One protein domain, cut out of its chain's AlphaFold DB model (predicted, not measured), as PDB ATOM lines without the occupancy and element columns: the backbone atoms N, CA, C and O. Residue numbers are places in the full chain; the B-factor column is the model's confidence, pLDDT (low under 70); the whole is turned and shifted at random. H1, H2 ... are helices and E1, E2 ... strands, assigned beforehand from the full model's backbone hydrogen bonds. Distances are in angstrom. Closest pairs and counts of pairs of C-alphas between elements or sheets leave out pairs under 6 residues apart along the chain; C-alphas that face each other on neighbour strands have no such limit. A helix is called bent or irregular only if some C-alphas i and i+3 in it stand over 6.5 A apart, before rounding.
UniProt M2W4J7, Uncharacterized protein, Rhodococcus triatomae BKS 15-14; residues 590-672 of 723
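Overview. This is residues 590 to 672 of the 723 residues of an uncharacterized protein of Rhodococcus triatomae BKS 15-14 (UniProt M2W4J7). One long helix, H2, makes the length of a rod; near one of its ends H3 and H4 fold back beside it as a bundle, and near the other end sit the short helix H1 and a tiny sheet of two strands, E1 and E2. Residues 658 to 667 lead from H4 back to E2, from the one group to the other. The printed part has 83 residues, in the order E1, H1, H2, H3, H4, E2, with E1 and E2 antiparallel. The class is mostly helix. The whole is loose, with a radius of gyration of the C-alphas of 15.2 A, and spans 47 by 20 by 16 A.

Along the chain. Find C-alpha 590 at (-25.604, -16.344, 22.245), where strand E1, residues 590 to 592, begins. Helix H1 follows at residues 593 to 598. Next look at C-alpha 604 at (-13.909, -13.181, 9.880); from there H2, residues 604 to 632, runs 41.8 A to C-alpha 632 at (-26.168, 10.771, 41.893). H3, residues 635 to 646, measures 18.9 A and is irregular: C-alphas 643 and 646 are 7.4 A apart. H4, residues 648 to 657, measures 14.0 A. Strand E2, residues 668 to 671, ends at C-alpha 671, (-27.832, -19.322, 17.315).

Arrangement. Begin with H2, the hub, which touches the three other helices. H2, H3 and H4 form an up-and-down bundle, each helix running against the one before it. With residues 619 to 630 alone H2 touches H3, a hairpin at a shallow tilt of 6 degrees; the closest C-alphas, of Ser 630 and His 638, are 6.4 A apart. H3 and H4 are a hairpin too, at 26 degrees, closest at the C-alphas of Ala 644 and Phe 651, 5.1 A. H4 touches residues 618 to 625 of H2 alone and runs the same way, at a shallow tilt of 32 degrees; the C-alphas of Thr 618 and Pro 648 come closest, at 7.6 A. At the other end, H1 and H2 form a hairpin at 21 degrees, closest at the C-alphas of Val 593 and Ala 607, 5.8 A. Between E1 and E2, find N 591 and O 669 at 2.9 A and N 669 and O 591 at 2.8 A, within hydrogen-bond range. The closest C-alphas of H1 and E2, of Val 593 and Ala 668, are 4.8 A apart. H1 and H3 are apart. In H1 and H4 every O i to N i+4 pair is within hydrogen-bond range; in H2 22 of 25 are, in H3 7 of 8.

Size, cuts and confidence. The two C-alphas farthest apart, of Gly 600 and Arg 634, are 47.2 A from each other, while those of Phe 590 and His 672 are 8.9 A apart. The printed part has no cut. The link from H4 to E2, 10 residues, is short; the other links are tight. The mean pLDDT of the printed part is 92.2, and no printed residue is under 70.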
ATOM      1  N   PHE A 590     -26.634 -17.309  22.634       86.88
ATOM      2  CA  PHE A 590     -25.604 -16.344  22.245       86.88
ATOM      3  C   PHE A 590     -24.209 -16.974  22.276       86.88
ATOM      4  O   PHE A 590     -23.659 -17.273  23.337       86.88
ATOM      5  N   VAL A 591     -23.620 -17.138  21.092       90.56
ATOM      6  CA  VAL A 591     -22.271 -17.675  20.897       90.56
ATOM      7  C   VAL A 591     -21.273 -16.508  20.862       90.56
ATOM      8  O   VAL A 591     -21.393 -15.663  19.971       90.56
ATOM      9  N   PRO A 592     -20.278 -16.422  21.768       94.44
ATOM     10  CA  PRO A 592     -19.233 -15.394  21.700       94.44
ATOM     11  C   PRO A 592     -18.540 -15.406  20.334       94.44
ATOM     12  O   PRO A 592     -18.280 -16.488  19.803       94.44
ATOM     13  N   VAL A 593     -18.238 -14.240  19.761       94.81
ATOM     14  CA  VAL A 593     -17.778 -14.119  18.361       94.81
ATOM     15  C   VAL A 593     -16.553 -14.982  18.043       94.81
ATOM     16  O   VAL A 593     -16.524 -15.634  16.999       94.81
ATOM     17  N   GLU A 594     -15.577 -15.077  18.945       94.00
ATOM     18  CA  GLU A 594     -14.392 -15.924  18.767       94.00
ATOM     19  C   GLU A 594     -14.772 -17.407  18.689       94.00
ATOM     20  O   GLU A 594     -14.209 -18.165  17.900       94.00
ATOM     21  N   THR A 595     -15.767 -17.815  19.480       93.81
ATOM     22  CA  THR A 595     -16.284 -19.187  19.485       93.81
ATOM     23  C   THR A 595     -17.156 -19.452  18.259       93.81
ATOM     24  O   THR A 595     -17.049 -20.517  17.657       93.81
ATOM     25  N   ALA A 596     -17.961 -18.477  17.831       93.12
ATOM     26  CA  ALA A 596     -18.766 -18.563  16.618       93.12
ATOM     27  C   ALA A 596     -17.879 -18.724  15.371       93.12
ATOM     28  O   ALA A 596     -18.152 -19.575  14.523       93.12
ATOM     29  N   LEU A 597     -16.773 -17.975  15.303       93.88
ATOM     30  CA  LEU A 597     -15.748 -18.093  14.266       93.88
ATOM     31  C   LEU A 597     -15.010 -19.442  14.346       93.88
ATOM     32  O   LEU A 597     -14.881 -20.132  13.336       93.88
ATOM     33  N   GLN A 598     -14.574 -19.868  15.539       93.94
ATOM     34  CA  GLN A 598     -13.888 -21.154  15.743       93.94
ATOM     35  C   GLN A 598     -14.763 -22.363  15.364       93.94
ATOM     36  O   GLN A 598     -14.261 -23.354  14.833       93.94
ATOM     37  N   LEU A 599     -16.067 -22.289  15.633       91.56
ATOM     38  CA  LEU A 599     -17.055 -23.312  15.284       91.56
ATOM     39  C   LEU A 599     -17.589 -23.171  13.844       91.56
ATOM     40  O   LEU A 599     -18.395 -23.999  13.405       91.56
ATOM     41  N   GLY A 600     -17.148 -22.153  13.099       92.62
ATOM     42  CA  GLY A 600     -17.505 -21.913  11.700       92.62
ATOM     43  C   GLY A 600     -18.970 -21.527  11.472       92.62
ATOM     44  O   GLY A 600     -19.535 -21.909  10.452       92.62
ATOM     45  N   PHE A 601     -19.612 -20.860  12.436       87.50
ATOM     46  CA  PHE A 601     -20.941 -20.261  12.252       87.50
ATOM     47  C   PHE A 601     -20.879 -18.962  11.446       87.50
ATOM     48  O   PHE A 601     -21.768 -18.681  10.651       87.50
ATOM     49  N   ILE A 602     -19.812 -18.186  11.645       93.56
ATOM     50  CA  ILE A 602     -19.569 -16.898  10.991       93.56
ATOM     51  C   ILE A 602     -18.163 -16.869  10.392       93.56
ATOM     52  O   ILE A 602     -17.281 -17.613  10.825       93.56
ATOM     53  N   ASP A 603     -17.948 -16.000   9.406       94.94
ATOM     54  CA  ASP A 603     -16.617 -15.711   8.878       94.94
ATOM     55  C   ASP A 603     -15.942 -14.541   9.623       94.94
ATOM     56  O   ASP A 603     -16.507 -13.924  10.528       94.94
ATOM     57  N   ASN A 604     -14.698 -14.238   9.245       96.19
ATOM     58  CA  ASN A 604     -13.909 -13.181   9.880       96.19
ATOM     59  C   ASN A 604     -14.456 -11.763   9.596       96.19
ATOM     60  O   ASN A 604     -14.261 -10.855  10.399       96.19
ATOM     61  N   ALA A 605     -15.150 -11.551   8.472       95.06
ATOM     62  CA  ALA A 605     -15.728 -10.249   8.143       95.06
ATOM     63  C   ALA A 605     -16.955  -9.966   9.022       95.06
ATOM     64  O   ALA A 605     -17.045  -8.900   9.634       95.06
ATOM     65  N   HIS A 606     -17.842 -10.953   9.166       93.12
ATOM     66  CA  HIS A 606     -19.000 -10.882  10.051       93.12
ATOM     67  C   HIS A 606     -18.572 -10.807  11.531       93.12
ATOM     68  O   HIS A 606     -19.089  -9.980  12.281       93.12
ATOM     69  N   ALA A 607     -17.553 -11.573  11.944       93.62
ATOM     70  CA  ALA A 607     -16.953 -11.458  13.276       93.62
ATOM     71  C   ALA A 607     -16.461 -10.028  13.575       93.62
ATOM     72  O   ALA A 607     -16.806  -9.448  14.606       93.62
ATOM     73  N   GLN A 608     -15.712  -9.420  12.648       95.12
ATOM     74  CA  GLN A 608     -15.222  -8.050  12.799       95.12
ATOM     75  C   GLN A 608     -16.363  -7.019  12.854       95.12
ATOM     76  O   GLN A 608     -16.265  -6.051  13.610       95.12
ATOM     77  N   GLN A 609     -17.447  -7.227  12.098       92.81
ATOM     78  CA  GLN A 609     -18.639  -6.378  12.149       92.81
ATOM     79  C   GLN A 609     -19.320  -6.445  13.523       92.81
ATOM     80  O   GLN A 609     -19.564  -5.400  14.123       92.81
ATOM     81  N   LEU A 610     -19.547  -7.647  14.066       91.12
ATOM     82  CA  LEU A 610     -20.142  -7.836  15.396       91.12
ATOM     83  C   LEU A 610     -19.292  -7.206  16.515       91.12
ATOM     84  O   LEU A 610     -19.845  -6.631  17.451       91.12
ATOM     85  N   ILE A 611     -17.958  -7.247  16.403       93.94
ATOM     86  CA  ILE A 611     -17.037  -6.580  17.342       93.94
ATOM     87  C   ILE A 611     -17.165  -5.049  17.271       93.94
ATOM     88  O   ILE A 611     -17.209  -4.385  18.309       93.94
ATOM     89  N   VAL A 612     -17.252  -4.472  16.067       94.19
ATOM     90  CA  VAL A 612     -17.449  -3.020  15.880       94.19
ATOM     91  C   VAL A 612     -18.802  -2.577  16.445       94.19
ATOM     92  O   VAL A 612     -18.866  -1.597  17.189       94.19
ATOM     93  N   ASP A 613     -19.861  -3.337  16.167       90.31
ATOM     94  CA  ASP A 613     -21.211  -3.104  16.682       90.31
ATOM     95  C   ASP A 613     -21.267  -3.161  18.214       90.31
ATOM     96  O   ASP A 613     -21.824  -2.265  18.853       90.31
ATOM     97  N   ALA A 614     -20.665  -4.190  18.816       90.75
ATOM     98  CA  ALA A 614     -20.569  -4.346  20.263       90.75
ATOM     99  C   ALA A 614     -19.800  -3.182  20.907       90.75
ATOM    100  O   ALA A 614     -20.281  -2.581  21.867       90.75
ATOM    101  N   THR A 615     -18.672  -2.777  20.315       93.19
ATOM    102  CA  THR A 615     -17.870  -1.630  20.775       93.19
ATOM    103  C   THR A 615     -18.690  -0.334  20.767       93.19
ATOM    104  O   THR A 615     -18.737   0.377  21.772       93.19
ATOM    105  N   ALA A 616     -19.407  -0.050  19.675       92.88
ATOM    106  CA  ALA A 616     -20.255   1.138  19.558       92.88
ATOM    107  C   ALA A 616     -21.441   1.125  20.547       92.88
ATOM    108  O   ALA A 616     -21.836   2.172  21.075       92.88
ATOM    109  N   ARG A 617     -22.010  -0.055  20.835       89.50
ATOM    110  CA  ARG A 617     -23.072  -0.226  21.842       89.50
ATOM    111  C   ARG A 617     -22.540  -0.041  23.266       89.50
ATOM    112  O   ARG A 617     -23.174   0.678  24.036       89.50
ATOM    113  N   THR A 618     -21.372  -0.594  23.588       92.69
ATOM    114  CA  THR A 618     -20.684  -0.390  24.873       92.69
ATOM    115  C   THR A 618     -20.365   1.088  25.095       92.69
ATOM    116  O   THR A 618     -20.745   1.635  26.126       92.69
ATOM    117  N   GLU A 619     -19.801   1.794  24.109       94.75
ATOM    118  CA  GLU A 619     -19.539   3.238  24.219       94.75
ATOM    119  C   GLU A 619     -20.834   4.042  24.474       94.75
ATOM    120  O   GLU A 619     -20.866   4.967  25.294       94.75
ATOM    121  N   LYS A 620     -21.940   3.669  23.812       93.94
ATOM    122  CA  LYS A 620     -23.269   4.261  24.035       93.94
ATOM    123  C   LYS A 620     -23.805   3.970  25.446       93.94
ATOM    124  O   LYS A 620     -24.401   4.869  26.043       93.94
ATOM    125  N   ALA A 621     -23.586   2.768  25.977       91.06
ATOM    126  CA  ALA A 621     -23.971   2.383  27.335       91.06
ATOM    127  C   ALA A 621     -23.148   3.131  28.398       91.06
ATOM    128  O   ALA A 621     -23.726   3.704  29.318       91.06
ATOM    129  N   MET A 622     -21.827   3.258  28.222       95.69
ATOM    130  CA  MET A 622     -20.958   4.044  29.115       95.69
ATOM    131  C   MET A 622     -21.385   5.522  29.146       95.69
ATOM    132  O   MET A 622     -21.499   6.127  30.212       95.69
ATOM    133  N   LYS A 623     -21.720   6.098  27.981       95.62
ATOM    134  CA  LYS A 623     -22.287   7.455  27.868       95.62
ATOM    135  C   LYS A 623     -23.666   7.595  28.525       95.62
ATOM    136  O   LYS A 623     -24.012   8.694  28.957       95.62
ATOM    137  N   ALA A 624     -24.470   6.533  28.592       92.81
ATOM    138  CA  ALA A 624     -25.720   6.538  29.350       92.81
ATOM    139  C   ALA A 624     -25.433   6.537  30.858       92.81
ATOM    140  O   ALA A 624     -25.791   7.508  31.522       92.81
ATOM    141  N   ALA A 625     -24.659   5.559  31.337       93.19
ATOM    142  CA  ALA A 625     -24.249   5.427  32.732       93.19
ATOM    143  C   ALA A 625     -23.570   6.697  33.286       93.19
ATOM    144  O   ALA A 625     -23.839   7.088  34.417       93.19
ATOM    145  N   LEU A 626     -22.754   7.404  32.489       94.06
ATOM    146  CA  LEU A 626     -22.187   8.706  32.875       94.06
ATOM    147  C   LEU A 626     -23.249   9.792  33.101       94.06
ATOM    148  O   LEU A 626     -23.138  10.567  34.049       94.06
ATOM    149  N   ARG A 627     -24.285   9.868  32.255       92.56
ATOM    150  CA  ARG A 627     -25.361  10.864  32.422       92.56
ATOM    151  C   ARG A 627     -26.164  10.606  33.688       92.56
ATOM    152  O   ARG A 627     -26.516  11.569  34.365       92.56
ATOM    153  N   ASP A 628     -26.404   9.347  34.027       88.06
ATOM    154  CA  ASP A 628     -27.114   8.990  35.254       88.06
ATOM    155  C   ASP A 628     -26.211   9.219  36.480       88.06
ATOM    156  O   ASP A 628     -26.583   9.959  37.391       88.06
ATOM    157  N   ALA A 629     -24.947   8.782  36.426       90.38
ATOM    158  CA  ALA A 629     -23.937   9.081  37.444       90.38
ATOM    159  C   ALA A 629     -23.740  10.590  37.694       90.38
ATOM    160  O   ALA A 629     -23.420  10.983  38.812       90.38
ATOM    161  N   SER A 630     -23.941  11.454  36.691       89.31
ATOM    162  CA  SER A 630     -23.827  12.914  36.859       89.31
ATOM    163  C   SER A 630     -24.865  13.518  37.816       89.31
ATOM    164  O   SER A 630     -24.676  14.640  38.286       89.31
ATOM    165  N   ARG A 631     -25.948  12.783  38.112       88.44
ATOM    166  CA  ARG A 631     -27.004  13.180  39.055       88.44
ATOM    167  C   ARG A 631     -26.705  12.718  40.479       88.44
ATOM    168  O   ARG A 631     -26.910  13.486  41.417       88.44
ATOM    169  N   ASP A 632     -26.194  11.494  40.615       86.19
ATOM    170  CA  ASP A 632     -26.168  10.771  41.893       86.19
ATOM    171  C   ASP A 632     -24.756  10.607  42.496       86.19
ATOM    172  O   ASP A 632     -24.610  10.411  43.706       86.19
ATOM    173  N   CYS A 633     -23.696  10.724  41.687       89.19
ATOM    174  CA  CYS A 633     -22.309  10.533  42.123       89.19
ATOM    175  C   CYS A 633     -21.582  11.849  42.427       89.19
ATOM    176  O   CYS A 633     -21.923  12.934  41.954       89.19
ATOM    177  N   ARG A 634     -20.498  11.758  43.209       93.69
ATOM    178  CA  ARG A 634     -19.643  12.919  43.503       93.69
ATOM    179  C   ARG A 634     -18.842  13.318  42.255       93.69
ATOM    180  O   ARG A 634     -18.452  12.437  41.486       93.69
ATOM    181  N   PRO A 635     -18.461  14.602  42.097       93.88
ATOM    182  CA  PRO A 635     -17.687  15.059  40.939       93.88
ATOM    183  C   PRO A 635     -16.376  14.291  40.699       93.88
ATOM    184  O   PRO A 635     -15.998  14.080  39.553       93.88
ATOM    185  N   ALA A 636     -15.701  13.842  41.764       93.75
ATOM    186  CA  ALA A 636     -14.478  13.040  41.658       93.75
ATOM    187  C   ALA A 636     -14.737  11.619  41.120       93.75
ATOM    188  O   ALA A 636     -13.969  11.125  40.301       93.75
ATOM    189  N   ASP A 637     -15.835  10.986  41.540       93.75
ATOM    190  CA  ASP A 637     -16.222   9.647  41.083       93.75
ATOM    191  C   ASP A 637     -16.705   9.693  39.620       93.75
ATOM    192  O   ASP A 637     -16.310   8.861  38.804       93.75
ATOM    193  N   HIS A 638     -17.463  10.733  39.248       95.00
ATOM    194  CA  HIS A 638     -17.838  11.007  37.856       95.00
ATOM    195  C   HIS A 638     -16.613  11.288  36.965       95.00
ATOM    196  O   HIS A 638     -16.543  10.804  35.833       95.00
ATOM    197  N   ALA A 639     -15.623  12.044  37.454       94.44
ATOM    198  CA  ALA A 639     -14.378  12.283  36.724       94.44
ATOM    199  C   ALA A 639     -13.595  10.978  36.486       94.44
ATOM    200  O   ALA A 639     -13.155  10.740  35.365       94.44
ATOM    201  N   ALA A 640     -13.503  10.099  37.492       95.12
ATOM    202  CA  ALA A 640     -12.848   8.795  37.359       95.12
ATOM    203  C   ALA A 640     -13.551   7.868  36.346       95.12
ATOM    204  O   ALA A 640     -12.884   7.178  35.577       95.12
ATOM    205  N   LEU A 641     -14.890   7.875  36.295       95.12
ATOM    206  CA  LEU A 641     -15.651   7.181  35.245       95.12
ATOM    207  C   LEU A 641     -15.402   7.790  33.858       95.12
ATOM    208  O   LEU A 641     -15.273   7.062  32.879       95.12
ATOM    209  N   THR A 642     -15.306   9.119  33.770       95.88
ATOM    210  CA  THR A 642     -15.042   9.824  32.505       95.88
ATOM    211  C   THR A 642     -13.650   9.485  31.960       95.88
ATOM    212  O   THR A 642     -13.497   9.269  30.762       95.88
ATOM    213  N   GLU A 643     -12.641   9.386  32.828       95.94
ATOM    214  CA  GLU A 643     -11.281   8.961  32.469       95.94
ATOM    215  C   GLU A 643     -11.239   7.495  31.998       95.94
ATOM    216  O   GLU A 643     -10.547   7.169  31.033       95.94
ATOM    217  N   ALA A 644     -12.049   6.624  32.611       96.19
ATOM    218  CA  ALA A 644     -12.167   5.210  32.251       96.19
ATOM    219  C   ALA A 644     -12.952   4.933  30.948       96.19
ATOM    220  O   ALA A 644     -13.096   3.775  30.570       96.19
ATOM    221  N   MET A 645     -13.434   5.951  30.222       95.06
ATOM    222  CA  MET A 645     -14.200   5.778  28.971       95.06
ATOM    223  C   MET A 645     -13.488   4.963  27.876       95.06
ATOM    224  O   MET A 645     -14.155   4.420  27.002       95.06
ATOM    225  N   ASN A 646     -12.154   4.883  27.907       93.75
ATOM    226  CA  ASN A 646     -11.358   4.125  26.932       93.75
ATOM    227  C   ASN A 646     -11.023   2.687  27.389       93.75
ATOM    228  O   ASN A 646     -10.364   1.961  26.652       93.75
ATOM    229  N   ASP A 647     -11.447   2.285  28.592       95.00
ATOM    230  CA  ASP A 647     -11.248   0.944  29.158       95.00
ATOM    231  C   ASP A 647     -12.582   0.444  29.760       95.00
ATOM    232  O   ASP A 647     -12.897   0.739  30.922       95.00
ATOM    233  N   PRO A 648     -13.390  -0.309  28.984       92.88
ATOM    234  CA  PRO A 648     -14.668  -0.861  29.439       92.88
ATOM    235  C   PRO A 648     -14.574  -1.697  30.721       92.88
ATOM    236  O   PRO A 648     -15.464  -1.616  31.573       92.88
ATOM    237  N   ALA A 649     -13.474  -2.429  30.923       92.38
ATOM    238  CA  ALA A 649     -13.274  -3.259  32.105       92.38
ATOM    239  C   ALA A 649     -12.994  -2.407  33.356       92.38
ATOM    240  O   ALA A 649     -13.552  -2.666  34.432       92.38
ATOM    241  N   GLN A 650     -12.177  -1.354  33.232       94.62
ATOM    242  CA  GLN A 650     -11.975  -0.373  34.301       94.62
ATOM    243  C   GLN A 650     -13.274   0.386  34.606       94.62
ATOM    244  O   GLN A 650     -13.611   0.557  35.782       94.62
ATOM    245  N   PHE A 651     -14.027   0.790  33.579       96.44
ATOM    246  CA  PHE A 651     -15.313   1.467  33.740       96.44
ATOM    247  C   PHE A 651     -16.333   0.577  34.461       96.44
ATOM    248  O   PHE A 651     -16.888   1.007  35.467       96.44
ATOM    249  N   SER A 652     -16.515  -0.682  34.040       92.06
ATOM    250  CA  SER A 652     -17.421  -1.640  34.698       92.06
ATOM    251  C   SER A 652     -17.066  -1.846  36.172       92.06
ATOM    252  O   SER A 652     -17.928  -1.820  37.055       92.06
ATOM    253  N   LYS A 653     -15.769  -1.966  36.478       92.69
ATOM    254  CA  LYS A 653     -15.274  -2.089  37.855       92.69
ATOM    255  C   LYS A 653     -15.572  -0.847  38.705       92.69
ATOM    256  O   LYS A 653     -15.868  -0.991  39.895       92.69
ATOM    257  N   LEU A 654     -15.497   0.353  38.126       94.50
ATOM    258  CA  LEU A 654     -15.854   1.606  38.799       94.50
ATOM    259  C   LEU A 654     -17.373   1.755  38.957       94.50
ATOM    260  O   LEU A 654     -17.824   2.024  40.068       94.50
ATOM    261  N   ALA A 655     -18.155   1.509  37.904       92.44
ATOM    262  CA  ALA A 655     -19.615   1.560  37.925       92.44
ATOM    263  C   ALA A 655     -20.187   0.631  39.007       92.44
ATOM    264  O   ALA A 655     -20.911   1.085  39.892       92.44
ATOM    265  N   ARG A 656     -19.728  -0.629  39.053       90.12
ATOM    266  CA  ARG A 656     -20.115  -1.606  40.084       90.12
ATOM    267  C   ARG A 656     -19.749  -1.164  41.503       90.12
ATOM    268  O   ARG A 656     -20.537  -1.359  42.425       90.12
ATOM    269  N   LYS A 657     -18.574  -0.549  41.696       90.69
ATOM    270  CA  LYS A 657     -18.144   0.008  42.996       90.69
ATOM    271  C   LYS A 657     -19.035   1.175  43.447       90.69
ATOM    272  O   LYS A 657     -19.201   1.377  44.647       90.69
ATOM    273  N   LEU A 658     -19.568   1.936  42.496       89.94
ATOM    274  CA  LEU A 658     -20.439   3.092  42.713       89.94
ATOM    275  C   LEU A 658     -21.937   2.732  42.662       89.94
ATOM    276  O   LEU A 658     -22.770   3.616  42.824       89.94
ATOM    277  N   SER A 659     -22.273   1.452  42.456       88.94
ATOM    278  CA  SER A 659     -23.644   0.953  42.269       88.94
ATOM    279  C   SER A 659     -24.412   1.630  41.122       88.94
ATOM    280  O   SER A 659     -25.630   1.763  41.185       88.94
ATOM    281  N   ILE A 660     -23.695   2.029  40.069       90.56
ATOM    282  CA  ILE A 660     -24.274   2.487  38.801       90.56
ATOM    283  C   ILE A 660     -24.554   1.262  37.934       90.56
ATOM    284  O   ILE A 660     -23.695   0.383  37.814       90.56
ATOM    285  N   ASP A 661     -25.731   1.233  37.315       87.19
ATOM    286  CA  ASP A 661     -26.117   0.190  36.373       87.19
ATOM    287  C   ASP A 661     -25.327   0.328  35.060       87.19
ATOM    288  O   ASP A 661     -25.383   1.360  34.383       87.19
ATOM    289  N   PHE A 662     -24.516  -0.682  34.746       90.19
ATOM    290  CA  PHE A 662     -23.713  -0.755  33.529       90.19
ATOM    291  C   PHE A 662     -23.208  -2.181  33.300       90.19
ATOM    292  O   PHE A 662     -22.379  -2.686  34.065       90.19
ATOM    293  N   ASP A 663     -23.612  -2.753  32.169       84.69
ATOM    294  CA  ASP A 663     -23.050  -3.977  31.614       84.69
ATOM    295  C   ASP A 663     -22.368  -3.694  30.269       84.69
ATOM    296  O   ASP A 663     -22.855  -2.924  29.436       84.69
ATOM    297  N   GLU A 664     -21.215  -4.326  30.062       89.00
ATOM    298  CA  GLU A 664     -20.487  -4.284  28.796       89.00
ATOM    299  C   GLU A 664     -21.199  -5.160  27.757       89.00
ATOM    300  O   GLU A 664     -21.534  -6.317  28.017       89.00
ATOM    301  N   VAL A 665     -21.421  -4.621  26.556       88.31
ATOM    302  CA  VAL A 665     -22.058  -5.365  25.468       88.31
ATOM    303  C   VAL A 665     -21.008  -6.253  24.811       88.31
ATOM    304  O   VAL A 665     -20.168  -5.777  24.051       88.31
ATOM    305  N   SER A 666     -21.057  -7.550  25.113       87.81
ATOM    306  CA  SER A 666     -20.194  -8.552  24.484       87.81
ATOM    307  C   SER A 666     -20.542  -8.744  23.002       87.81
ATOM    308  O   SER A 666     -21.714  -8.727  22.618       87.81
ATOM    309  N   ALA A 667     -19.522  -8.961  22.170       92.38
ATOM    310  CA  ALA A 667     -19.701  -9.364  20.782       92.38
ATOM    311  C   ALA A 667     -20.126 -10.842  20.723       92.38
ATOM    312  O   ALA A 667     -19.344 -11.743  21.034       92.38
ATOM    313  N   ALA A 668     -21.367 -11.093  20.306       91.88
ATOM    314  CA  ALA A 668     -21.927 -12.435  20.189       91.88
ATOM    315  C   ALA A 668     -22.787 -12.579  18.926       91.88
ATOM    316  O   ALA A 668     -23.412 -11.619  18.473       91.88
ATOM    317  N   TRP A 669     -22.827 -13.796  18.391       90.88
ATOM    318  CA  TRP A 669     -23.729 -14.227  17.326       90.88
ATOM    319  C   TRP A 669     -24.922 -14.998  17.917       90.88
ATOM    320  O   TRP A 669     -24.787 -15.652  18.954       90.88
ATOM    321  N   CYS A 670     -26.092 -14.914  17.279       87.62
ATOM    322  CA  CYS A 670     -27.331 -15.540  17.739       87.62
ATOM    323  C   CYS A 670     -27.559 -16.891  17.044       87.62
ATOM    324  O   CYS A 670     -27.869 -16.941  15.857       87.62
ATOM    325  N   TRP A 671     -27.451 -17.992  17.789       86.50
ATOM    326  CA  TRP A 671     -27.832 -19.322  17.315       86.50
ATOM    327  C   TRP A 671     -29.307 -19.581  17.647       86.50
ATOM    328  O   TRP A 671     -29.712 -19.648  18.812       86.50
ATOM    329  N   HIS A 672     -30.117 -19.720  16.601       82.69
ATOM    330  CA  HIS A 672     -31.536 -20.052  16.689       82.69
ATOM    331  C   HIS A 672     -31.740 -21.565  16.858       82.69
ATOM    332  O   HIS A 672     -31.979 -22.272  15.883       82.69
TER     333      HIS A 672